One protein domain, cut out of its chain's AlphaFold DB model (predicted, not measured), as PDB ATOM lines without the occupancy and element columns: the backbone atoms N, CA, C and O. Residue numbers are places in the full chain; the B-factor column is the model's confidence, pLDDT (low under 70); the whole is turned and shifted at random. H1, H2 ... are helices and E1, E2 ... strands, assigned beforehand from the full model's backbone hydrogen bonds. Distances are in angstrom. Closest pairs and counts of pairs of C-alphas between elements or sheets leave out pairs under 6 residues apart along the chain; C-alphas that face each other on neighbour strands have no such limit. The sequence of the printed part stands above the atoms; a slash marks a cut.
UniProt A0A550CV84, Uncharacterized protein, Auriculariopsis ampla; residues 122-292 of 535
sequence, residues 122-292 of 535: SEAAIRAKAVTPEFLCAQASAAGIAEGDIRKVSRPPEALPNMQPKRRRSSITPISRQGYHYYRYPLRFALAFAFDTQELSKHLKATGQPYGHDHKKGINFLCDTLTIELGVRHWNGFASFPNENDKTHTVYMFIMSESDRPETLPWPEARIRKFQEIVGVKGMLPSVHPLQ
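What this domain is: This is residues 122 to 292 of the 535 residues of an uncharacterized protein of Auriculariopsis ampla (UniProt A0A550CV84). A strongly twisted sheet of four strands makes the core, with H6 and H5 packed side by side along one part of it, H4 at one end and H1 over the edge strand E6. The thin hairpin of E1 and E2 sticks out as an arm and makes much of the length, H4 and the link after it lie toward the opposite end, and H2 lies off to one side, only grazing the sheet. The 171 printed residues hold six named helices and six named strands, in the order H1 H2 H3 E1 E2 E3 H4 H5 E4 E5 H6 E6; the class is mixed. The large sheet runs E4, E5, E3, E6, antiparallel throughout. The whole is compact, with a radius of gyration of the C-alphas of 17.9 A and spans of 58, 43 and 30 A.

How they stand to each other: Start at the sheet: E4, residues 237 to 242; E5, 250 to 259; E3, 188 to 196; E6, 287 to 291. E3 bends by 76 degrees at residue 191, and E5 by 81 degrees at 256. Look for N 239 and O 253, 3.0 A, in the hairpin of E4 and E5; N 193 and O 254, 3.0 A, between E5 and E3; and N 190 and O 289, 2.9 A, between E3 and E6. H6, residues 269 to 279, lies over E5 at a height over the sheet of 10.2 A; the closest C-alphas are those of Ile 272 and Met 256, 6.7 A. H5, residues 215 to 230, touches H6 at a shallow tilt of 29 degrees, opposite ways, closest at the C-alphas of Leu 230 and Arg 271, 7.0 A. H4, residues 197 to 206, touches residues 215 to 219 of H5 alone, about perpendicular at 83 degrees, closest at the C-alphas of Ser 201 and His 215, 5.2 A. E3, H4, H5, E4 and E5, H6, E6 are split strand-helix-strand units, with another strand between the two in the sheet, and right-handed crossovers. H1, residues 122 to 130, lies over E6 at a height of 6.8 A; the C-alphas of Ala 128 and Val 288 are closest, 5.3 A. H1, H4, H5 and H6 on one face make two layers, helices and sheet. H2, residues 133 to 143, and H3, residues 159 to 162, only graze the sheet. E1, residues 166 to 169, and E2, residues 181 to 184, pair with N 168 and O 182 at 2.9 A. In H1, H2, H4, H5 and H6 every O i to N i+4 pair is within hydrogen-bond range; H3 is too short for one.

Where its parts are: Find C-alpha 122 at (279.244, 215.997, 245.294), where H1 begins. E5 runs 23.6 A from C-alpha 250 at (271.804, 197.405, 240.412); H5 is 21.6 A and E3 21.3 A. E6 ends at C-alpha 291, (271.903, 212.055, 236.283).

The domain as a whole: The C-alphas farthest apart, those of Arg 177 and Gly 208, are 57.8 A apart. The printed part has no cut. The links H2 to H3 and E1 to E2 are long. Residues 171 to 179 and 212 have pLDDT under 70.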
ATOM      1  N   SER A 122     279.626 215.655 243.918       84.94
ATOM      2  CA  SER A 122     279.244 215.997 245.294       84.94
ATOM      3  C   SER A 122     278.348 217.241 245.392       84.94
ATOM      4  O   SER A 122     277.366 217.233 246.129       84.94
ATOM      5  N   GLU A 123     278.647 218.302 244.638       91.44
ATOM      6  CA  GLU A 123     277.851 219.542 244.605       91.44
ATOM      7  C   GLU A 123     276.492 219.287 243.945       91.44
ATOM      8  O   GLU A 123     275.460 219.767 244.415       91.44
ATOM      9  N   ALA A 124     276.482 218.469 242.889       89.75
ATOM     10  CA  ALA A 124     275.264 218.018 242.230       89.75
ATOM     11  C   ALA A 124     274.360 217.225 243.183       89.75
ATOM     12  O   ALA A 124     273.164 217.498 243.264       89.75
ATOM     13  N   ALA A 125     274.924 216.290 243.951       90.88
ATOM     14  CA  ALA A 125     274.180 215.528 244.950       90.88
ATOM     15  C   ALA A 125     273.624 216.418 246.079       90.88
ATOM     16  O   ALA A 125     272.506 216.184 246.537       90.88
ATOM     17  N   ILE A 126     274.357 217.455 246.504       93.19
ATOM     18  CA  ILE A 126     273.872 218.437 247.491       93.19
ATOM     19  C   ILE A 126     272.699 219.247 246.919       93.19
ATOM     20  O   ILE A 126     271.654 219.326 247.562       93.19
ATOM     21  N   ARG A 127     272.821 219.785 245.697       94.12
ATOM     22  CA  ARG A 127     271.730 220.529 245.039       94.12
ATOM     23  C   ARG A 127     270.492 219.670 244.788       94.12
ATOM     24  O   ARG A 127     269.381 220.146 244.984       94.12
ATOM     25  N   ALA A 128     270.676 218.409 244.402       94.31
ATOM     26  CA  ALA A 128     269.578 217.461 244.248       94.31
ATOM     27  C   ALA A 128     268.835 217.236 245.579       94.31
ATOM     28  O   ALA A 128     267.613 217.307 245.610       94.31
ATOM     29  N   LYS A 129     269.564 217.050 246.689       94.69
ATOM     30  CA  LYS A 129     268.981 216.880 248.034       94.69
ATOM     31  C   LYS A 129     268.305 218.138 248.591       94.69
ATOM     32  O   LYS A 129     267.458 218.011 249.466       94.69
ATOM     33  N   ALA A 130     268.684 219.327 248.124       95.94
ATOM     34  CA  ALA A 130     268.087 220.589 248.559       95.94
ATOM     35  C   ALA A 130     266.679 220.832 247.982       95.94
ATOM     36  O   ALA A 130     265.927 221.633 248.533       95.94
ATOM     37  N   VAL A 131     266.314 220.152 246.888       96.62
ATOM     38  CA  VAL A 131     265.004 220.280 246.238       96.62
ATOM     39  C   VAL A 131     264.128 219.093 246.621       96.62
ATOM     40  O   VAL A 131     264.394 217.961 246.216       96.62
ATOM     41  N   THR A 132     263.074 219.344 247.399       96.75
ATOM     42  CA  THR A 132     262.160 218.285 247.842       96.75
ATOM     43  C   THR A 132     261.031 218.035 246.829       96.75
ATOM     44  O   THR A 132     260.695 218.925 246.039       96.75
ATOM     45  N   PRO A 133     260.411 216.840 246.827       95.19
ATOM     46  CA  PRO A 133     259.282 216.543 245.944       95.19
ATOM     47  C   PRO A 133     258.072 217.455 246.200       95.19
ATOM     48  O   PRO A 133     257.375 217.846 245.265       95.19
ATOM     49  N   GLU A 134     257.845 217.846 247.456       96.38
ATOM     50  CA  GLU A 134     256.746 218.727 247.867       96.38
ATOM     51  C   GLU A 134     256.926 220.142 247.306       96.38
ATOM     52  O   GLU A 134     255.951 220.744 246.856       96.38
ATOM     53  N   PHE A 135     258.166 220.648 247.263       96.94
ATOM     54  CA  PHE A 135     258.487 221.926 246.625       96.94
ATOM     55  C   PHE A 135     258.114 221.913 245.133       96.94
ATOM     56  O   PHE A 135     257.414 222.813 244.673       96.94
ATOM     57  N   LEU A 136     258.510 220.869 244.395       96.12
ATOM     58  CA  LEU A 136     258.202 220.739 242.962       96.12
ATOM     59  C   LEU A 136     256.693 220.580 242.704       96.12
ATOM     60  O   LEU A 136     256.153 221.181 241.773       96.12
ATOM     61  N   CYS A 137     255.999 219.818 243.552       95.25
ATOM     62  CA  CYS A 137     254.546 219.648 243.497       95.25
ATOM     63  C   CYS A 137     253.799 220.979 243.723       95.25
ATOM     64  O   CYS A 137     252.902 221.342 242.952       95.25
ATOM     65  N   ALA A 138     254.206 221.753 244.735       95.25
ATOM     66  CA  ALA A 138     253.636 223.067 245.028       95.25
ATOM     67  C   ALA A 138     253.935 224.089 243.914       95.25
ATOM     68  O   ALA A 138     253.041 224.826 243.498       95.25
ATOM     69  N   GLN A 139     255.162 224.091 243.382       94.88
ATOM     70  CA  GLN A 139     255.577 224.947 242.267       94.88
ATOM     71  C   GLN A 139     254.751 224.677 241.000       94.88
ATOM     72  O   GLN A 139     254.271 225.619 240.371       94.88
ATOM     73  N   ALA A 140     254.532 223.408 240.643       92.56
ATOM     74  CA  ALA A 140     253.715 223.042 239.486       92.56
ATOM     75  C   ALA A 140     252.233 223.403 239.681       92.56
ATOM     76  O   ALA A 140     251.607 223.933 238.761       92.56
ATOM     77  N   SER A 141     251.706 223.192 240.893       91.88
ATOM     78  CA  SER A 141     250.340 223.586 241.269       91.88
ATOM     79  C   SER A 141     250.122 225.100 241.146       91.88
ATOM     80  O   SER A 141     249.088 225.533 240.645       91.88
ATOM     81  N   ALA A 142     251.108 225.908 241.552       93.81
ATOM     82  CA  ALA A 142     251.074 227.365 241.417       93.81
ATOM     83  C   ALA A 142     251.254 227.848 239.963       93.81
ATOM     84  O   ALA A 142     250.690 228.870 239.581       93.81
ATOM     85  N   ALA A 143     252.034 227.127 239.151       90.31
ATOM     86  CA  ALA A 143     252.322 227.502 237.766       90.31
ATOM     87  C   ALA A 143     251.190 227.163 236.775       90.31
ATOM     88  O   ALA A 143     251.191 227.685 235.661       90.31
ATOM     89  N   GLY A 144     250.246 226.284 237.141       88.25
ATOM     90  CA  GLY A 144     249.096 225.930 236.295       88.25
ATOM     91  C   GLY A 144     249.473 225.282 234.955       88.25
ATOM     92  O   GLY A 144     248.716 225.372 233.988       88.25
ATOM     93  N   ILE A 145     250.657 224.666 234.869       84.12
ATOM     94  CA  ILE A 145     251.180 224.086 233.627       84.12
ATOM     95  C   ILE A 145     250.325 222.874 233.252       84.12
ATOM     96  O   ILE A 145     250.263 221.897 233.996       84.12
ATOM     97  N   ALA A 146     249.690 222.926 232.078       85.88
ATOM     98  CA  ALA A 146     248.905 221.816 231.554       85.88
ATOM     99  C   ALA A 146     249.762 220.546 231.444       85.88
ATOM    100  O   ALA A 146     250.852 220.565 230.863       85.88
ATOM    101  N   GLU A 147     249.264 219.435 231.990       81.56
ATOM    102  CA  GLU A 147     249.999 218.179 231.949       81.56
ATOM    103  C   GLU A 147     250.116 217.661 230.508       81.56
ATOM    104  O   GLU A 147     249.136 217.553 229.769       81.56
ATOM    105  N   GLY A 148     251.354 217.382 230.099       87.31
ATOM    106  CA  GLY A 148     251.667 216.894 228.765       87.31
ATOM    107  C   GLY A 148     251.329 215.415 228.560       87.31
ATOM    108  O   GLY A 148     250.753 214.735 229.402       87.31
ATOM    109  N   ASP A 149     251.751 214.889 227.413       90.75
ATOM    110  CA  ASP A 149     251.651 213.464 227.090       90.75
ATOM    111  C   ASP A 149     252.396 212.605 228.130       90.75
ATOM    112  O   ASP A 149     253.629 212.607 228.167       90.75
ATOM    113  N   ILE A 150     251.647 211.826 228.924       91.75
ATOM    114  CA  ILE A 150     252.176 210.952 229.985       91.75
ATOM    115  C   ILE A 150     253.239 209.964 229.492       91.75
ATOM    116  O   ILE A 150     254.023 209.470 230.304       91.75
ATOM    117  N   ARG A 151     253.303 209.672 228.183       87.75
ATOM    118  CA  ARG A 151     254.303 208.771 227.587       87.75
ATOM    119  C   ARG A 151     255.643 209.440 227.293       87.75
ATOM    120  O   ARG A 151     256.617 208.749 226.986       87.75
ATOM    121  N   LYS A 152     255.726 210.766 227.395       89.19
ATOM    122  CA  LYS A 152     256.958 211.535 227.201       89.19
ATOM    123  C   LYS A 152     257.551 211.929 228.552       89.19
ATOM    124  O   LYS A 152     256.839 212.250 229.495       89.19
ATOM    125  N   VAL A 153     258.880 211.914 228.641       88.94
ATOM    126  CA  VAL A 153     259.594 212.474 229.794       88.94
ATOM    127  C   VAL A 153     259.532 213.995 229.683       88.94
ATOM    128  O   VAL A 153     260.109 214.565 228.754       88.94
ATOM    129  N   SER A 154     258.830 214.644 230.612       91.69
ATOM    130  CA  SER A 154     258.704 216.102 230.641       91.69
ATOM    131  C   SER A 154     260.066 216.765 230.837       91.69
ATOM    132  O   SER A 154     260.855 216.345 231.686       91.69
ATOM    133  N   ARG A 155     260.336 217.811 230.051       94.38
ATOM    134  CA  ARG A 155     261.531 218.659 230.147       94.38
ATOM    135  C   ARG A 155     261.108 220.122 230.007       94.38
ATOM    136  O   ARG A 155     260.287 220.391 229.127       94.38
ATOM    137  N   PRO A 156     261.643 221.053 230.812       93.12
ATOM    138  CA  PRO A 156     261.349 222.468 230.640       93.12
ATOM    139  C   PRO A 156     262.058 222.983 229.372       93.12
ATOM    140  O   PRO A 156     263.164 222.519 229.056       93.12
ATOM    141  N   PRO A 157     261.441 223.897 228.603       91.19
ATOM    142  CA  PRO A 157     261.978 224.332 227.315       91.19
ATOM    143  C   PRO A 157     263.343 225.026 227.447       91.19
ATOM    144  O   PRO A 157     264.194 224.847 226.573       91.19
ATOM    145  N   GLU A 158     263.596 225.738 228.550       92.88
ATOM    146  CA  GLU A 158     264.857 226.445 228.813       92.88
ATOM    147  C   GLU A 158     266.040 225.490 229.037       92.88
ATOM    148  O   GLU A 158     267.179 225.836 228.723       92.88
ATOM    149  N   ALA A 159     265.795 224.270 229.533       91.19
ATOM    150  CA  ALA A 159     266.854 223.288 229.778       91.19
ATOM    151  C   ALA A 159     267.326 222.584 228.497       91.19
ATOM    152  O   ALA A 159     268.457 222.093 228.437       91.19
ATOM    153  N   LEU A 160     266.489 222.518 227.452       91.00
ATOM    154  CA  LEU A 160     266.770 221.726 226.247       91.00
ATOM    155  C   LEU A 160     268.120 222.051 225.573       91.00
ATOM    156  O   LEU A 160     268.804 221.092 225.201       91.00
ATOM    157  N   PRO A 161     268.563 223.320 225.428       91.94
ATOM    158  CA  PRO A 161     269.889 223.645 224.892       91.94
ATOM    159  C   PRO A 161     271.025 223.159 225.804       91.94
ATOM    160  O   PRO A 161     272.001 222.573 225.329       91.94
ATOM    161  N   ASN A 162     270.875 223.338 227.120       91.25
ATOM    162  CA  ASN A 162     271.885 222.982 228.120       91.25
ATOM    163  C   ASN A 162     272.039 221.469 228.294       91.25
ATOM    164  O   ASN A 162     273.129 220.999 228.614       91.25
ATOM    165  N   MET A 163     270.983 220.701 228.015       90.88
ATOM    166  CA  MET A 163     270.978 219.237 228.062       90.88
ATOM    167  C   MET A 163     271.623 218.567 226.831       90.88
ATOM    168  O   MET A 163     271.821 217.343 226.856       90.88
ATOM    169  N   GLN A 164     271.943 219.301 225.756       89.38
ATOM    170  CA  GLN A 164     272.474 218.698 224.525       89.38
ATOM    171  C   GLN A 164     273.892 218.119 224.710       89.38
ATOM    172  O   GLN A 164     274.749 218.738 225.347       89.38
ATOM    173  N   PRO A 165     274.192 216.937 224.133       90.44
ATOM    174  CA  PRO A 165     275.514 216.330 224.243       90.44
ATOM    175  C   PRO A 165     276.578 217.139 223.494       90.44
ATOM    176  O   PRO A 165     276.484 217.368 222.285       90.44
ATOM    177  N   LYS A 166     277.664 217.496 224.185       88.94
ATOM    178  CA  LYS A 166     278.778 218.240 223.586       88.94
ATOM    179  C   LYS A 166     279.747 217.255 222.921       88.94
ATOM    180  O   LYS A 166     280.393 216.444 223.589       88.94
ATOM    181  N   ARG A 167     279.866 217.324 221.589       87.69
ATOM    182  CA  ARG A 167     280.818 216.515 220.805       87.69
ATOM    183  C   ARG A 167     282.250 216.888 221.189       87.69
ATOM    184  O   ARG A 167     282.709 217.993 220.904       87.69
ATOM    185  N   ARG A 168     282.981 215.950 221.784       84.19
ATOM    186  CA  ARG A 168     284.408 216.079 222.104       84.19
ATOM    187  C   ARG A 168     285.239 215.222 221.145       84.19
ATOM    188  O   ARG A 168     284.742 214.300 220.492       84.19
ATOM    189  N   ARG A 169     286.521 215.563 221.012       80.88
ATOM    190  CA  ARG A 169     287.521 214.753 220.305       80.88
ATOM    191  C   ARG A 169     288.342 214.038 221.369       80.88
ATOM    192  O   ARG A 169     288.829 214.695 222.283       80.88
ATOM    193  N   SER A 170     288.465 212.719 221.274       75.94
ATOM    194  CA  SER A 170     289.287 211.950 222.205       75.94
ATOM    195  C   SER A 170     290.761 212.285 221.989       75.94
ATOM    196  O   SER A 170     291.274 212.156 220.875       75.94
ATOM    197  N   SER A 171     291.426 212.722 223.057       67.38
ATOM    198  CA  SER A 171     292.878 212.914 223.134       67.38
ATOM    199  C   SER A 171     293.629 211.624 223.492       67.38
ATOM    200  O   SER A 171     294.850 211.580 223.389       67.38
ATOM    201  N   ILE A 172     292.910 210.564 223.883       62.34
ATOM    202  CA  ILE A 172     293.438 209.381 224.589       62.34
ATOM    203  C   ILE A 172     294.245 208.430 223.673       62.34
ATOM    204  O   ILE A 172     294.735 207.392 224.109       62.34
ATOM    205  N   THR A 173     294.450 208.751 222.390       54.44
ATOM    206  CA  THR A 173     295.378 207.978 221.541       54.44
ATOM    207  C   THR A 173     296.061 208.853 220.478       54.44
ATOM    208  O   THR A 173     295.441 209.167 219.460       54.44
ATOM    209  N   PRO A 174     297.357 209.199 220.637       52.88
ATOM    210  CA  PRO A 174     298.104 210.001 219.653       52.88
ATOM    211  C   PRO A 174     298.295 209.316 218.286       52.88
ATOM    212  O   PRO A 174     298.648 209.959 217.300       52.88
ATOM    213  N   ILE A 175     298.096 207.995 218.228       53.88
ATOM    214  CA  ILE A 175     298.563 207.133 217.133       53.88
ATOM    215  C   ILE A 175     297.615 207.160 215.915       53.88
ATOM    216  O   ILE A 175     298.052 206.965 214.780       53.88
ATOM    217  N   SER A 176     296.324 207.465 216.097       53.38
ATOM    218  CA  SER A 176     295.366 207.598 214.989       53.38
ATOM    219  C   SER A 176     295.066 209.061 214.663       53.38
ATOM    220  O   SER A 176     294.251 209.704 215.321       53.38
ATOM    221  N   ARG A 177     295.623 209.567 213.548       57.16
ATOM    222  CA  ARG A 177     295.274 210.897 212.989       57.16
ATOM    223  C   ARG A 177     293.758 211.072 212.747       57.16
ATOM    224  O   ARG A 177     293.248 212.192 212.748       57.16
ATOM    225  N   GLN A 178     293.035 209.962 212.590       62.22
ATOM    226  CA  GLN A 178     291.578 209.870 212.701       62.22
ATOM    227  C   GLN A 178     291.171 209.849 214.186       62.22
ATOM    228  O   GLN A 178     290.929 208.792 214.759       62.22
ATOM    229  N   GLY A 179     291.144 211.019 214.826       64.31
ATOM    230  CA  GLY A 179     290.755 211.126 216.236       64.31
ATOM    231  C   GLY A 179     289.282 210.762 216.444       64.31
ATOM    232  O   GLY A 179     288.416 211.318 215.770       64.31
ATOM    233  N   TYR A 180     289.006 209.857 217.383       74.25
ATOM    234  CA  TYR A 180     287.643 209.449 217.724       74.25
ATOM    235  C   TYR A 180     286.827 210.633 218.249       74.25
ATOM    236  O   TYR A 180     287.321 211.453 219.025       74.25
ATOM    237  N   HIS A 181     285.558 210.697 217.856       78.56
ATOM    238  CA  HIS A 181     284.588 211.591 218.472       78.56
ATOM    239  C   HIS A 181     283.762 210.820 219.490       78.56
ATOM    240  O   HIS A 181     283.316 209.710 219.212       78.56
ATOM    241  N   TYR A 182     283.546 211.431 220.648       81.56
ATOM    242  CA  TYR A 182     282.608 210.948 221.650       81.56
ATOM    243  C   TYR A 182     281.657 212.086 222.015       81.56
ATOM    244  O   TYR A 182     281.985 213.271 221.870       81.56
ATOM    245  N   TYR A 183     280.454 211.722 222.431       83.88
ATOM    246  CA  TYR A 183     279.447 212.665 222.886       83.88
ATOM    247  C   TYR A 183     279.464 212.653 224.406       83.88
ATOM    248  O   TYR A 183     279.065 211.657 225.006       83.88
ATOM    249  N   ARG A 184     279.961 213.742 225.010       86.75
ATOM    250  CA  ARG A 184     279.898 213.911 226.460       86.75
ATOM    251  C   ARG A 184     278.559 214.522 226.819       86.75
ATOM    252  O   ARG A 184     278.263 215.642 226.384       86.75
ATOM    253  N   TYR A 185     277.759 213.798 227.590       88.00
ATOM    254  CA  TYR A 185     276.497 214.340 228.076       88.00
ATOM    255  C   TYR A 185     276.768 215.293 229.248       88.00
ATOM    256  O   TYR A 185     277.598 214.990 230.115       88.00
ATOM    257  N   PRO A 186     276.115 216.467 229.274       91.00
ATOM    258  CA  PRO A 186     276.130 217.321 230.451       91.00
ATOM    259  C   PRO A 186     275.486 216.574 231.623       91.00
ATOM    260  O   PRO A 186     274.645 215.694 231.426       91.00
ATOM    261  N   LEU A 187     275.893 216.937 232.837       93.00
ATOM    262  CA  LEU A 187     275.165 216.572 234.044       93.00
ATOM    263  C   LEU A 187     273.736 217.128 233.946       93.00
ATOM    264  O   LEU A 187     273.536 218.255 233.490       93.00
ATOM    265  N   ARG A 188     272.760 216.327 234.362       94.81
ATOM    266  CA  ARG A 188     271.338 216.672 234.424       94.81
ATOM    267  C   ARG A 188     270.811 216.368 235.820       94.81
ATOM    268  O   ARG A 188     271.468 215.684 236.605       94.81
ATOM    269  N   PHE A 189     269.592 216.804 236.080       96.94
ATOM    270  CA  PHE A 189     268.796 216.374 237.218       96.94
ATOM    271  C   PHE A 189     267.576 215.620 236.696       96.94
ATOM    272  O   PHE A 189     267.050 215.938 235.626       96.94
ATOM    273  N   ALA A 190     267.157 214.596 237.427       97.06
ATOM    274  CA  ALA A 190     266.003 213.777 237.095       97.06
ATOM    275  C   ALA A 190     265.117 213.613 238.326       97.06
ATOM    276  O   ALA A 190     265.609 213.244 239.393       97.06
ATOM    277  N   LEU A 191     263.815 213.847 238.163       97.75
ATOM    278  CA  LEU A 191     262.813 213.427 239.133       97.75
ATOM    279  C   LEU A 191     262.509 211.956 238.846       97.75
ATOM    280  O   LEU A 191     262.026 211.631 237.756       97.75
ATOM    281  N   ALA A 192     262.840 211.058 239.768       97.56
ATOM    282  CA  ALA A 192     262.781 209.624 239.512       97.56
ATOM    283  C   ALA A 192     262.382 208.809 240.745       97.56
ATOM    284  O   ALA A 192     262.630 209.197 241.884       97.56
ATOM    285  N   PHE A 193     261.821 207.630 240.495       97.56
ATOM    286  CA  PHE A 193     261.738 206.573 241.494       97.56
ATOM    287  C   PHE A 193     262.969 205.678 241.373       97.56
ATOM    288  O   PHE A 193     263.187 205.079 240.317       97.56
ATOM    289  N   ALA A 194     263.768 205.602 242.435       96.12
ATOM    290  CA  ALA A 194     264.931 204.729 242.520       96.12
ATOM    291  C   ALA A 194     264.625 203.520 243.412       96.12
ATOM    292  O   ALA A 194     264.156 203.690 244.534       96.12
ATOM    293  N   PHE A 195     264.918 202.313 242.929       95.94
ATOM    294  CA  PHE A 195     264.782 201.073 243.697       95.94
ATOM    295  C   PHE A 195     266.042 200.220 243.576       95.94
ATOM    296  O   PHE A 195     266.604 200.100 242.482       95.94
ATOM    297  N   ASP A 196     266.435 199.546 244.656       94.62
ATOM    298  CA  ASP A 196     267.347 198.410 244.538       94.62
ATOM    299  C   ASP A 196     266.659 197.228 243.827       94.62
ATOM    300  O   ASP A 196     265.464 196.974 244.005       94.62
ATOM    301  N   THR A 197     267.420 196.473 243.029       91.75
ATOM    302  CA  THR A 197     266.931 195.282 242.308       91.75
ATOM    303  C   THR A 197     266.251 194.266 243.231       91.75
ATOM    304  O   THR A 197     265.215 193.701 242.867       91.75
ATOM    305  N   GLN A 198     266.814 194.004 244.415       91.31
ATOM    306  CA  GLN A 198     266.253 193.037 245.352       91.31
ATOM    307  C   GLN A 198     264.990 193.567 246.026       91.31
ATOM    308  O   GLN A 198     264.042 192.806 246.210       91.31
ATOM    309  N   GLU A 199     264.972 194.842 246.410       93.62
ATOM    310  CA  GLU A 199     263.808 195.472 247.042       93.62
ATOM    311  C   GLU A 199     262.627 195.533 246.076       93.62
ATOM    312  O   GLU A 199     261.537 195.075 246.421       93.62
ATOM    313  N   LEU A 200     262.865 195.958 244.830       93.75
ATOM    314  CA  LEU A 200     261.857 195.940 243.772       93.75
ATOM    315  C   LEU A 200     261.332 194.520 243.523       93.75
ATOM    316  O   LEU A 200     260.124 194.313 243.459       93.75
ATOM    317  N   SER A 201     262.214 193.517 243.446       91.50
ATOM    318  CA  SER A 201     261.785 192.124 243.274       91.50
ATOM    319  C   SER A 201     260.977 191.593 244.465       91.50
ATOM    320  O   SER A 201     260.031 190.833 244.249       91.50
ATOM    321  N   LYS A 202     261.326 191.961 245.706       93.94
ATOM    322  CA  LYS A 202     260.564 191.593 246.913       93.94
ATOM    323  C   LYS A 202     259.184 192.258 246.907       93.94
ATOM    324  O   LYS A 202     258.196 191.590 247.200       93.94
ATOM    325  N   HIS A 203     259.111 193.529 246.513       93.81
ATOM    326  CA  HIS A 203     257.868 194.296 246.396       93.81
ATOM    327  C   HIS A 203     256.932 193.750 245.306       93.81
ATOM    328  O   HIS A 203     255.758 193.498 245.572       93.81
ATOM    329  N   LEU A 204     257.449 193.469 244.104       92.25
ATOM    330  CA  LEU A 204     256.673 192.838 243.024       92.25
ATOM    331  C   LEU A 204     256.128 191.463 243.447       92.25
ATOM    332  O   LEU A 204     254.976 191.132 243.175       92.25
ATOM    333  N   LYS A 205     256.917 190.682 244.194       92.31
ATOM    334  CA  LYS A 205     256.451 189.414 244.770       92.31
ATOM    335  C   LYS A 205     255.350 189.607 245.819       92.31
ATOM    336  O   LYS A 205     254.395 188.838 245.831       92.31
ATOM    337  N   ALA A 206     255.475 190.607 246.692       92.19
ATOM    338  CA  ALA A 206     254.501 190.888 247.750       92.19
ATOM    339  C   ALA A 206     253.168 191.440 247.214       92.19
ATOM    340  O   ALA A 206     252.113 191.131 247.759       92.19
ATOM    341  N   THR A 207     253.208 192.213 246.127       90.12
ATOM    342  CA  THR A 207     252.021 192.770 245.450       90.12
ATOM    343  C   THR A 207     251.284 191.766 244.557       90.12
ATOM    344  O   THR A 207     250.272 192.118 243.956       90.12
ATOM    345  N   GLY A 208     251.759 190.518 244.458       86.94
ATOM    346  CA  GLY A 208     251.134 189.486 243.625       86.94
ATOM    347  C   GLY A 208     251.299 189.717 242.118       86.94
ATOM    348  O   GLY A 208     250.542 189.147 241.334       86.94
ATOM    349  N   GLN A 209     252.272 190.536 241.699       81.19
ATOM    350  CA  GLN A 209     252.569 190.745 240.282       81.19
ATOM    351  C   GLN A 209     252.987 189.428 239.605       81.19
ATOM    352  O   GLN A 209     253.653 188.584 240.228       81.19
ATOM    353  N   PRO A 210     252.639 189.237 238.318       74.06
ATOM    354  CA  PRO A 210     253.021 188.038 237.589       74.06
ATOM    355  C   PRO A 210     254.547 187.872 237.580       74.06
ATOM    356  O   PRO A 210     255.320 188.830 237.535       74.06
ATOM    357  N   TYR A 211     254.989 186.618 237.661       77.94
ATOM    358  CA  TYR A 211     256.401 186.227 237.757       77.94
ATOM    359  C   TYR A 211     257.155 186.703 239.010       77.94
ATOM    360  O   TYR A 211     258.379 186.594 239.035       77.94
ATOM    361  N   GLY A 212     256.477 187.105 240.094       69.94
ATOM    362  CA  GLY A 212     257.117 187.462 241.375       69.94
ATOM    363  C   GLY A 212     258.046 186.392 241.993       69.94
ATOM    364  O   GLY A 212     258.818 186.685 242.904       69.94
ATOM    365  N   HIS A 213     258.022 185.149 241.500       74.94
ATOM    366  CA  HIS A 213     258.963 184.089 241.880       74.94
ATOM    367  C   HIS A 213     260.326 184.166 241.160       74.94
ATOM    368  O   HIS A 213     261.313 183.672 241.702       74.94
ATOM    369  N   ASP A 214     260.406 184.793 239.981       86.50
ATOM    370  CA  ASP A 214     261.644 185.002 239.219       86.50
ATOM    371  C   ASP A 214     261.920 186.505 239.081       86.50
ATOM    372  O   ASP A 214     261.342 187.203 238.246       86.50
ATOM    373  N   HIS A 215     262.863 186.984 239.896       83.75
ATOM    374  CA  HIS A 215     263.317 188.374 239.942       83.75
ATOM    375  C   HIS A 215     263.600 189.003 238.568       83.75
ATOM    376  O   HIS A 215     263.288 190.177 238.366       83.75
ATOM    377  N   LYS A 216     264.156 188.256 237.601       83.00
ATOM    378  CA  LYS A 216     264.464 188.808 236.269       83.00
ATOM    379  C   LYS A 216     263.210 188.934 235.421       83.00
ATOM    380  O   LYS A 216     263.043 189.944 234.742       83.00
ATOM    381  N   LYS A 217     262.325 187.934 235.464       82.19
ATOM    382  CA  LYS A 217     261.051 187.979 234.736       82.19
ATOM    383  C   LYS A 217     260.129 189.069 235.271       82.19
ATOM    384  O   LYS A 217     259.623 189.837 234.464       82.19
ATOM    385  N   GLY A 218     259.974 189.184 236.592       87.75
ATOM    386  CA  GLY A 218     259.136 190.223 237.205       87.75
ATOM    387  C   GLY A 218     259.595 191.641 236.845       87.75
ATOM    388  O   GLY A 218     258.781 192.473 236.454       87.75
ATOM    389  N   ILE A 219     260.907 191.909 236.885       88.12
ATOM    390  CA  ILE A 219     261.457 193.221 236.500       88.12
ATOM    391  C   ILE A 219     261.320 193.473 234.991       88.12
ATOM    392  O   ILE A 219     260.971 194.582 234.597       88.12
ATOM    393  N   ASN A 220     261.545 192.467 234.137       85.38
ATOM    394  CA  ASN A 220     261.338 192.614 232.692       85.38
ATOM    395  C   ASN A 220     259.865 192.892 232.358       85.38
ATOM    396  O   ASN A 220     259.589 193.822 231.606       85.38
ATOM    397  N   PHE A 221     258.934 192.143 232.959       86.94
ATOM    398  CA  PHE A 221     257.495 192.359 232.808       86.94
ATOM    399  C   PHE A 221     257.104 193.778 233.232       86.94
ATOM    400  O   PHE A 221     256.457 194.481 232.462       86.94
ATOM    401  N   LEU A 222     257.586 194.245 234.391       91.94
ATOM    402  CA  LEU A 222     257.360 195.620 234.835       91.94
ATOM    403  C   LEU A 222     257.886 196.644 233.815       91.94
ATOM    404  O   LEU A 222     257.184 197.598 233.482       91.94
ATOM    405  N   CYS A 223     259.105 196.459 233.301       89.69
ATOM    406  CA  CYS A 223     259.683 197.340 232.286       89.69
ATOM    407  C   CYS A 223     258.867 197.347 230.982       89.69
ATOM    408  O   CYS A 223     258.672 198.417 230.402       89.69
ATOM    409  N   ASP A 224     258.353 196.198 230.538       85.81
ATOM    410  CA  ASP A 224     257.485 196.098 229.358       85.81
ATOM    411  C   ASP A 224     256.135 196.804 229.601       85.81
ATOM    412  O   ASP A 224     255.709 197.613 228.772       85.81
ATOM    413  N   THR A 225     255.501 196.605 230.764       90.00
ATOM    414  CA  THR A 225     254.268 197.314 231.158       90.00
ATOM    415  C   THR A 225     254.480 198.829 231.203       90.00
ATOM    416  O   THR A 225     253.708 199.582 230.610       90.00
ATOM    417  N   LEU A 226     255.563 199.296 231.830       92.44
ATOM    418  CA  LEU A 226     255.930 200.716 231.874       92.44
ATOM    419  C   LEU A 226     256.280 201.277 230.481       92.44
ATOM    420  O   LEU A 226     256.003 202.447 230.203       92.44
ATOM    421  N   THR A 227     256.838 200.459 229.583       87.44
ATOM    422  CA  THR A 227     257.077 200.839 228.180       87.44
ATOM    423  C   THR A 227     255.756 201.087 227.446       87.44
ATOM    424  O   THR A 227     255.643 202.068 226.707       87.44
ATOM    425  N   ILE A 228     254.762 200.218 227.646       84.19
ATOM    426  CA  ILE A 228     253.451 200.278 226.981       84.19
ATOM    427  C   ILE A 228     252.602 201.434 227.530       84.19
ATOM    428  O   ILE A 228     252.082 202.247 226.762       84.19
ATOM    429  N   GLU A 229     252.481 201.535 228.852       91.38
ATOM    430  CA  GLU A 229     251.628 202.530 229.505       91.38
ATOM    431  C   GLU A 229     252.257 203.930 229.465       91.38
ATOM    432  O   GLU A 229     251.624 204.883 229.007       91.38
ATOM    433  N   LEU A 230     253.530 204.046 229.870       92.31
ATOM    434  CA  LEU A 230     254.220 205.316 230.141       92.31
ATOM    435  C   LEU A 230     255.347 205.653 229.152       92.31
ATOM    436  O   LEU A 230     256.106 206.598 229.384       92.31
ATOM    437  N   GLY A 231     255.509 204.897 228.062       87.81
ATOM    438  CA  GLY A 231     256.575 205.143 227.079       87.81
ATOM    439  C   GLY A 231     257.996 205.030 227.654       87.81
ATOM    440  O   GLY A 231     258.953 205.502 227.034       87.81
ATOM    441  N   VAL A 232     258.136 204.434 228.844       86.38
ATOM    442  CA  VAL A 232     259.392 204.299 229.589       86.38
ATOM    443  C   VAL A 232     260.283 203.290 228.871       86.38
ATOM    444  O   VAL A 232     260.082 202.090 228.978       86.38
ATOM    445  N   ARG A 233     261.275 203.778 228.127       80.94
ATOM    446  CA  ARG A 233     262.278 202.958 227.431       80.94
ATOM    447  C   ARG A 233     263.649 203.142 228.078       80.94
ATOM    448  O   ARG A 233     263.924 204.161 228.714       80.94
ATOM    449  N   HIS A 234     264.558 202.198 227.845       74.25
ATOM    450  CA  HIS A 234     265.961 202.358 228.230       74.25
ATOM    451  C   HIS A 234     266.551 203.637 227.605       74.25
ATOM    452  O   HIS A 234     266.440 203.844 226.399       74.25
ATOM    453  N   TRP A 235     267.168 204.494 228.429       70.69
ATOM    454  CA  TRP A 235     267.621 205.861 228.094       70.69
ATOM    455  C   TRP A 235     266.522 206.904 227.798       70.69
ATOM    456  O   TRP A 235     266.849 208.051 227.494       70.69
ATOM    457  N   ASN A 236     265.237 206.562 227.920       79.50
ATOM    458  CA  ASN A 236     264.112 207.493 227.785       79.50
ATOM    459  C   ASN A 236     263.012 207.157 228.805       79.50
ATOM    460  O   ASN A 236     262.023 206.504 228.482       79.50
ATOM    461  N   GLY A 237     263.211 207.580 230.054       85.62
ATOM    462  CA  GLY A 237     262.331 207.236 231.177       85.62
ATOM    463  C   GLY A 237     262.866 206.111 232.068       85.62
ATOM    464  O   GLY A 237     262.331 205.908 233.150       85.62
ATOM    465  N   PHE A 238     263.919 205.400 231.659       90.94
ATOM    466  CA  PHE A 238     264.548 204.335 232.447       90.94
ATOM    467  C   PHE A 238     266.073 204.382 232.356       90.94
ATOM    468  O   PHE A 238     266.638 204.503 231.262       90.94
ATOM    469  N   ALA A 239     266.732 204.225 233.500       91.06
ATOM    470  CA  ALA A 239     268.173 204.047 233.607       91.06
ATOM    471  C   ALA A 239     268.513 203.024 234.703       91.06
ATOM    472  O   ALA A 239     267.758 202.842 235.657       91.06
ATOM    473  N   SER A 240     269.661 202.362 234.570       90.88
ATOM    474  CA  SER A 240     270.166 201.400 235.550       90.88
ATOM    475  C   SER A 240     271.649 201.631 235.833       90.88
ATOM    476  O   SER A 240     272.461 201.843 234.920       90.88
ATOM    477  N   PHE A 241     272.008 201.599 237.114       89.88
ATOM    478  CA  PHE A 241     273.360 201.885 237.590       89.88
ATOM    479  C   PHE A 241     273.807 200.804 238.577       89.88
ATOM    480  O   PHE A 241     272.995 200.383 239.398       89.88
ATOM    481  N   PRO A 242     275.069 200.339 238.530       89.25
ATOM    482  CA  PRO A 242     275.610 199.556 239.634       89.25
ATOM    483  C   PRO A 242     275.614 200.429 240.895       89.25
ATOM    484  O   PRO A 242     275.932 201.617 240.811       89.25
ATOM    485  N   ASN A 243     275.266 199.856 242.043       88.44
ATOM    486  CA  ASN A 243     275.342 200.558 243.320       88.44
ATOM    487  C   ASN A 243     276.822 200.870 243.634       88.44
ATOM    488  O   ASN A 243     277.700 200.030 243.425       88.44
ATOM    489  N   GLU A 244     277.111 202.087 244.099       83.56
ATOM    490  CA  GLU A 244     278.479 202.538 244.397       83.56
ATOM    491  C   GLU A 244     279.135 201.685 245.489       83.56
ATOM    492  O   GLU A 244     280.314 201.340 245.382       83.56
ATOM    493  N   ASN A 245     278.346 201.294 246.495       88.31
ATOM    494  CA  ASN A 245     278.795 200.475 247.620       88.31
ATOM    495  C   ASN A 245     278.919 198.989 247.252       88.31
ATOM    496  O   ASN A 245     279.755 198.285 247.814       88.31
ATOM    497  N   ASP A 246     278.108 198.505 246.306       89.75
ATOM    498  CA  ASP A 246     278.134 197.113 245.859       89.75
ATOM    499  C   ASP A 246     277.815 196.985 244.363       89.75
ATOM    500  O   ASP A 246     276.665 197.015 243.927       89.75
ATOM    501  N   LYS A 247     278.860 196.735 243.572       86.56
ATOM    502  CA  LYS A 247     278.780 196.580 242.112       86.56
ATOM    503  C   LYS A 247     277.953 195.374 241.652       86.56
ATOM    504  O   LYS A 247     277.664 195.284 240.459       86.56
ATOM    505  N   THR A 248     277.617 194.438 242.543       86.75
ATOM    506  CA  THR A 248     276.718 193.312 242.235       86.75
ATOM    507  C   THR A 248     275.246 193.723 242.273       86.75
ATOM    508  O   THR A 248     274.429 193.141 241.557       86.75
ATOM    509  N   HIS A 249     274.917 194.767 243.035       87.50
ATOM    510  CA  HIS A 249     273.582 195.344 243.109       87.50
ATOM    511  C   HIS A 249     273.390 196.391 242.011       87.50
ATOM    512  O   HIS A 249     274.290 197.162 241.679       87.50
ATOM    513  N   THR A 250     272.195 196.415 241.423       92.31
ATOM    514  CA  THR A 250     271.804 197.405 240.412       92.31
ATOM    515  C   THR A 250     270.642 198.226 240.952       92.31
ATOM    516  O   THR A 250     269.631 197.668 241.378       92.31
ATOM    517  N   VAL A 251     270.779 199.547 240.906       94.38
ATOM    518  CA  VAL A 251     269.699 200.490 241.188       94.38
ATOM    519  C   VAL A 251     268.983 200.796 239.878       94.38
ATOM    520  O   VAL A 251     269.614 201.210 238.897       94.38
ATOM    521  N   TYR A 252     267.669 200.591 239.859       94.69
ATOM    522  CA  TYR A 252     266.797 200.974 238.753       94.69
ATOM    523  C   TYR A 252     266.177 202.336 239.031       94.69
ATOM    524  O   TYR A 252     265.564 202.539 240.075       94.69
ATOM    525  N   MET A 253     266.332 203.263 238.085       95.81
ATOM    526  CA  MET A 253     265.770 204.609 238.135       95.81
ATOM    527  C   MET A 253     264.717 204.782 237.044       95.81
ATOM    528  O   MET A 253     265.031 204.775 235.849       95.81
ATOM    529  N   PHE A 254     263.473 204.988 237.463       96.50
ATOM    530  CA  PHE A 254     262.342 205.283 236.591       96.50
ATOM    531  C   PHE A 254     262.112 206.795 236.568       96.50
ATOM    532  O   PHE A 254     261.655 207.386 237.545       96.50
ATOM    533  N   ILE A 255     262.484 207.425 235.457       96.75
ATOM    534  CA  ILE A 255     262.553 208.877 235.283       96.75
ATOM    535  C   ILE A 255     261.181 209.420 234.859       96.75
ATOM    536  O   ILE A 255     260.620 209.052 233.816       96.75
ATOM    537  N   MET A 256     260.657 210.320 235.686       97.00
ATOM    538  CA  MET A 256     259.385 211.012 235.490       97.00
ATOM    539  C   MET A 256     259.593 212.291 234.669       97.00
ATOM    540  O   MET A 256     258.908 212.487 233.665       97.00
ATOM    541  N   SER A 257     260.593 213.101 235.029       96.56
ATOM    542  CA  SER A 257     261.000 214.315 234.309       96.56
ATOM    543  C   SER A 257     262.518 214.541 234.380       96.56
ATOM    544  O   SER A 257     263.205 213.962 235.225       96.56
ATOM    545  N   GLU A 258     263.057 215.364 233.477       96.81
ATOM    546  CA  GLU A 258     264.475 215.755 233.454       96.81
ATOM    547  C   GLU A 258     264.636 217.274 233.286       96.81
ATOM    548  O   GLU A 258     263.838 217.915 232.602       96.81
ATOM    549  N   SER A 259     265.717 217.833 233.831       96.62
ATOM    550  CA  SER A 259     266.123 219.229 233.623       96.62
ATOM    551  C   SER A 259     267.650 219.400 233.731       96.62
ATOM    552  O   SER A 259     268.369 218.471 234.111       96.62
ATOM    553  N   ASP A 260     268.172 220.580 233.391       95.81
ATOM    554  CA  ASP A 260     269.558 220.992 233.658       95.81
ATOM    555  C   ASP A 260     269.752 221.546 235.088       95.81
ATOM    556  O   ASP A 260     270.882 221.623 235.574       95.81
ATOM    557  N   ARG A 261     268.655 221.879 235.782       95.56
ATOM    558  CA  ARG A 261     268.621 222.404 237.158       95.56
ATOM    559  C   ARG A 261     267.553 221.665 237.980       95.56
ATOM    560  O   ARG A 261     266.469 221.425 237.450       95.56
ATOM    561  N   PRO A 262     267.802 221.294 239.251       96.56
ATOM    562  CA  PRO A 262     266.812 220.566 240.041       96.56
ATOM    563  C   PRO A 262     265.593 221.435 240.387       96.56
ATOM    564  O   PRO A 262     264.484 220.916 240.431       96.56
ATOM    565  N   GLU A 263     265.770 222.751 240.545       96.06
ATOM    566  CA  GLU A 263     264.716 223.711 240.916       96.06
ATOM    567  C   GLU A 263     263.728 224.016 239.765       96.06
ATOM    568  O   GLU A 263     262.771 224.770 239.940       96.06
ATOM    569  N   THR A 264     263.977 223.466 238.569       95.44
ATOM    570  CA  THR A 264     263.134 223.623 237.370       95.44
ATOM    571  C   THR A 264     262.573 222.291 236.867       95.44
ATOM    572  O   THR A 264     262.064 222.217 235.749       95.44
ATOM    573  N   LEU A 265     262.675 221.216 237.661       96.44
ATOM    574  CA  LEU A 265     262.139 219.907 237.296       96.44
ATOM    575  C   LEU A 265     260.603 219.950 237.178       96.44
ATOM    576  O   LEU A 265     259.929 220.242 238.163       96.44
ATOM    577  N   PRO A 266     260.020 219.606 236.014       96.00
ATOM    578  CA  PRO A 266     258.572 219.497 235.881       96.00
ATOM    579  C   PRO A 266     258.009 218.423 236.819       96.00
ATOM    580  O   PRO A 266     258.640 217.380 237.008       96.00
ATOM    581  N   TRP A 267     256.791 218.627 237.321       97.12
ATOM    582  CA  TRP A 267     256.045 217.647 238.116       97.12
ATOM    583  C   TRP A 267     254.908 217.025 237.280       97.12
ATOM    584  O   TRP A 267     253.821 217.598 237.207       97.12
ATOM    585  N   PRO A 268     255.137 215.895 236.580       96.06
ATOM    586  CA  PRO A 268     254.120 215.260 235.742       96.06
ATOM    587  C   PRO A 268     253.219 214.354 236.598       96.06
ATOM    588  O   PRO A 268     253.500 213.166 236.782       96.06
ATOM    589  N   GLU A 269     252.179 214.936 237.189       96.06
ATOM    590  CA  GLU A 269     251.366 214.287 238.217       96.06
ATOM    591  C   GLU A 269     250.662 212.999 237.750       96.06
ATOM    592  O   GLU A 269     250.796 211.970 238.415       96.06
ATOM    593  N   ALA A 270     249.949 212.991 236.623       95.69
ATOM    594  CA  ALA A 270     249.326 211.784 236.078       95.69
ATOM    595  C   ALA A 270     250.364 210.724 235.683       95.69
ATOM    596  O   ALA A 270     250.119 209.535 235.907       95.69
ATOM    597  N   ARG A 271     251.546 211.112 235.175       95.81
ATOM    598  CA  ARG A 271     252.651 210.157 234.924       95.81
ATOM    599  C   ARG A 271     253.138 209.514 236.231       95.81
ATOM    600  O   ARG A 271     253.335 208.301 236.266       95.81
ATOM    601  N   ILE A 272     253.273 210.298 237.304       96.94
ATOM    602  CA  ILE A 272     253.638 209.817 238.651       96.94
ATOM    603  C   ILE A 272     252.545 208.898 239.217       96.94
ATOM    604  O   ILE A 272     252.848 207.783 239.639       96.94
ATOM    605  N   ARG A 273     251.273 209.315 239.181       96.75
ATOM    606  CA  ARG A 273     250.126 208.526 239.668       96.75
ATOM    607  C   ARG A 273     250.000 207.195 238.921       96.75
ATOM    608  O   ARG A 273     249.858 206.151 239.552       96.75
ATOM    609  N   LYS A 274     250.127 207.203 237.590       97.00
ATOM    610  CA  LYS A 274     250.064 205.987 236.766       97.00
ATOM    611  C   LYS A 274     251.284 205.078 236.978       97.00
ATOM    612  O   LYS A 274     251.147 203.860 236.937       97.00
ATOM    613  N   PHE A 275     252.460 205.633 237.285       96.94
ATOM    614  CA  PHE A 275     253.609 204.837 237.729       96.94
ATOM    615  C   PHE A 275     253.341 204.151 239.080       96.94
ATOM    616  O   PHE A 275     253.559 202.946 239.213       96.94
ATOM    617  N   GLN A 276     252.827 204.897 240.064       96.88
ATOM    618  CA  GLN A 276     252.458 204.365 241.382       96.88
ATOM    619  C   GLN A 276     251.394 203.261 241.282       96.88
ATOM    620  O   GLN A 276     251.484 202.272 242.008       96.88
ATOM    621  N   GLU A 277     250.422 203.413 240.377       96.50
ATOM    622  CA  GLU A 277     249.403 202.409 240.042       96.50
ATOM    623  C   GLU A 277     250.043 201.116 239.505       96.50
ATOM    624  O   GLU A 277     249.817 200.048 240.068       96.50
ATOM    625  N   ILE A 278     250.894 201.214 238.476       94.94
ATOM    626  CA  ILE A 278     251.531 200.055 237.821       94.94
ATOM    627  C   ILE A 278     252.457 199.288 238.776       94.94
ATOM    628  O   ILE A 278     252.475 198.059 238.756       94.94
ATOM    629  N   VAL A 279     253.231 199.995 239.605       95.31
ATOM    630  CA  VAL A 279     254.182 199.376 240.549       95.31
ATOM    631  C   VAL A 279     253.498 198.976 241.869       95.31
ATOM    632  O   VAL A 279     254.052 198.192 242.635       95.31
ATOM    633  N   GLY A 280     252.297 199.480 242.166       95.50
ATOM    634  CA  GLY A 280     251.596 199.225 243.430       95.50
ATOM    635  C   GLY A 280     252.215 199.944 244.637       95.50
ATOM    636  O   GLY A 280     252.272 199.380 245.727       95.50
ATOM    637  N   VAL A 281     252.712 201.174 244.454       94.56
ATOM    638  CA  VAL A 281     253.415 201.980 245.480       94.56
ATOM    639  C   VAL A 281     252.640 203.255 245.819       94.56
ATOM    640  O   VAL A 281     252.995 204.368 245.434       94.56
ATOM    641  N   LYS A 282     251.533 203.096 246.550       93.00
ATOM    642  CA  LYS A 282     250.662 204.217 246.928       93.00
ATOM    643  C   LYS A 282     251.383 205.190 247.872       93.00
ATOM    644  O   LYS A 282     251.833 204.797 248.941       93.00
ATOM    645  N   GLY A 283     251.433 206.469 247.495       91.69
ATOM    646  CA  GLY A 283     251.944 207.556 248.343       91.69
ATOM    647  C   GLY A 283     253.468 207.709 248.393       91.69
ATOM    648  O   GLY A 283     253.947 208.672 248.979       91.69
ATOM    649  N   MET A 284     254.240 206.823 247.756       95.88
ATOM    650  CA  MET A 284     255.682 207.028 247.604       95.88
ATOM    651  C   MET A 284     255.934 208.169 246.611       95.88
ATOM    652  O   MET A 284     255.410 208.136 245.498       95.88
ATOM    653  N   LEU A 285     256.737 209.165 246.988       96.88
ATOM    654  CA  LEU A 285     257.084 210.298 246.123       96.88
ATOM    655  C   LEU A 285     258.405 210.038 245.375       96.88
ATOM    656  O   LEU A 285     259.302 209.406 245.938       96.88
ATOM    657  N   PRO A 286     258.548 210.497 244.117       97.44
ATOM    658  CA  PRO A 286     259.815 210.418 243.397       97.44
ATOM    659  C   PRO A 286     260.802 211.442 243.965       97.44
ATOM    660  O   PRO A 286     260.405 212.552 244.315       97.44
ATOM    661  N   SER A 287     262.089 211.107 244.012       97.56
ATOM    662  CA  SER A 287     263.149 211.994 244.507       97.56
ATOM    663  C   SER A 287     263.968 212.609 243.373       97.56
ATOM    664  O   SER A 287     263.980 212.118 242.240       97.56
ATOM    665  N   VAL A 288     264.663 213.707 243.672       97.69
ATOM    666  CA  VAL A 288     265.564 214.370 242.725       97.69
ATOM    667  C   VAL A 288     266.938 213.703 242.770       97.69
ATOM    668  O   VAL A 288     267.560 213.594 243.825       97.69
ATOM    669  N   HIS A 289     267.432 213.283 241.607       96.50
ATOM    670  CA  HIS A 289     268.731 212.631 241.454       96.50
ATOM    671  C   HIS A 289     269.624 213.384 240.458       96.50
ATOM    672  O   HIS A 289     269.134 213.804 239.404       96.50
ATOM    673  N   PRO A 290     270.941 213.508 240.719       95.94
ATOM    674  CA  PRO A 290     271.894 213.854 239.674       95.94
ATOM    675  C   PRO A 290     271.972 212.697 238.666       95.94
ATOM    676  O   PRO A 290     272.089 211.530 239.040       95.94
ATOM    677  N   LEU A 291     271.902 213.018 237.379       93.69
ATOM    678  CA  LEU A 291     271.903 212.055 236.283       93.69
ATOM    679  C   LEU A 291     272.931 212.478 235.233       93.69
ATOM    680  O   LEU A 291     272.729 213.454 234.511       93.69
ATOM    681  N   GLN A 292     274.013 211.711 235.092       90.19
ATOM    682  CA  GLN A 292     274.917 211.828 233.949       90.19
ATOM    683  C   GLN A 292     274.785 210.585 233.054       90.19
ATOM    684  O   GLN A 292     275.233 209.500 233.433       90.19
TER     685      GLN A 292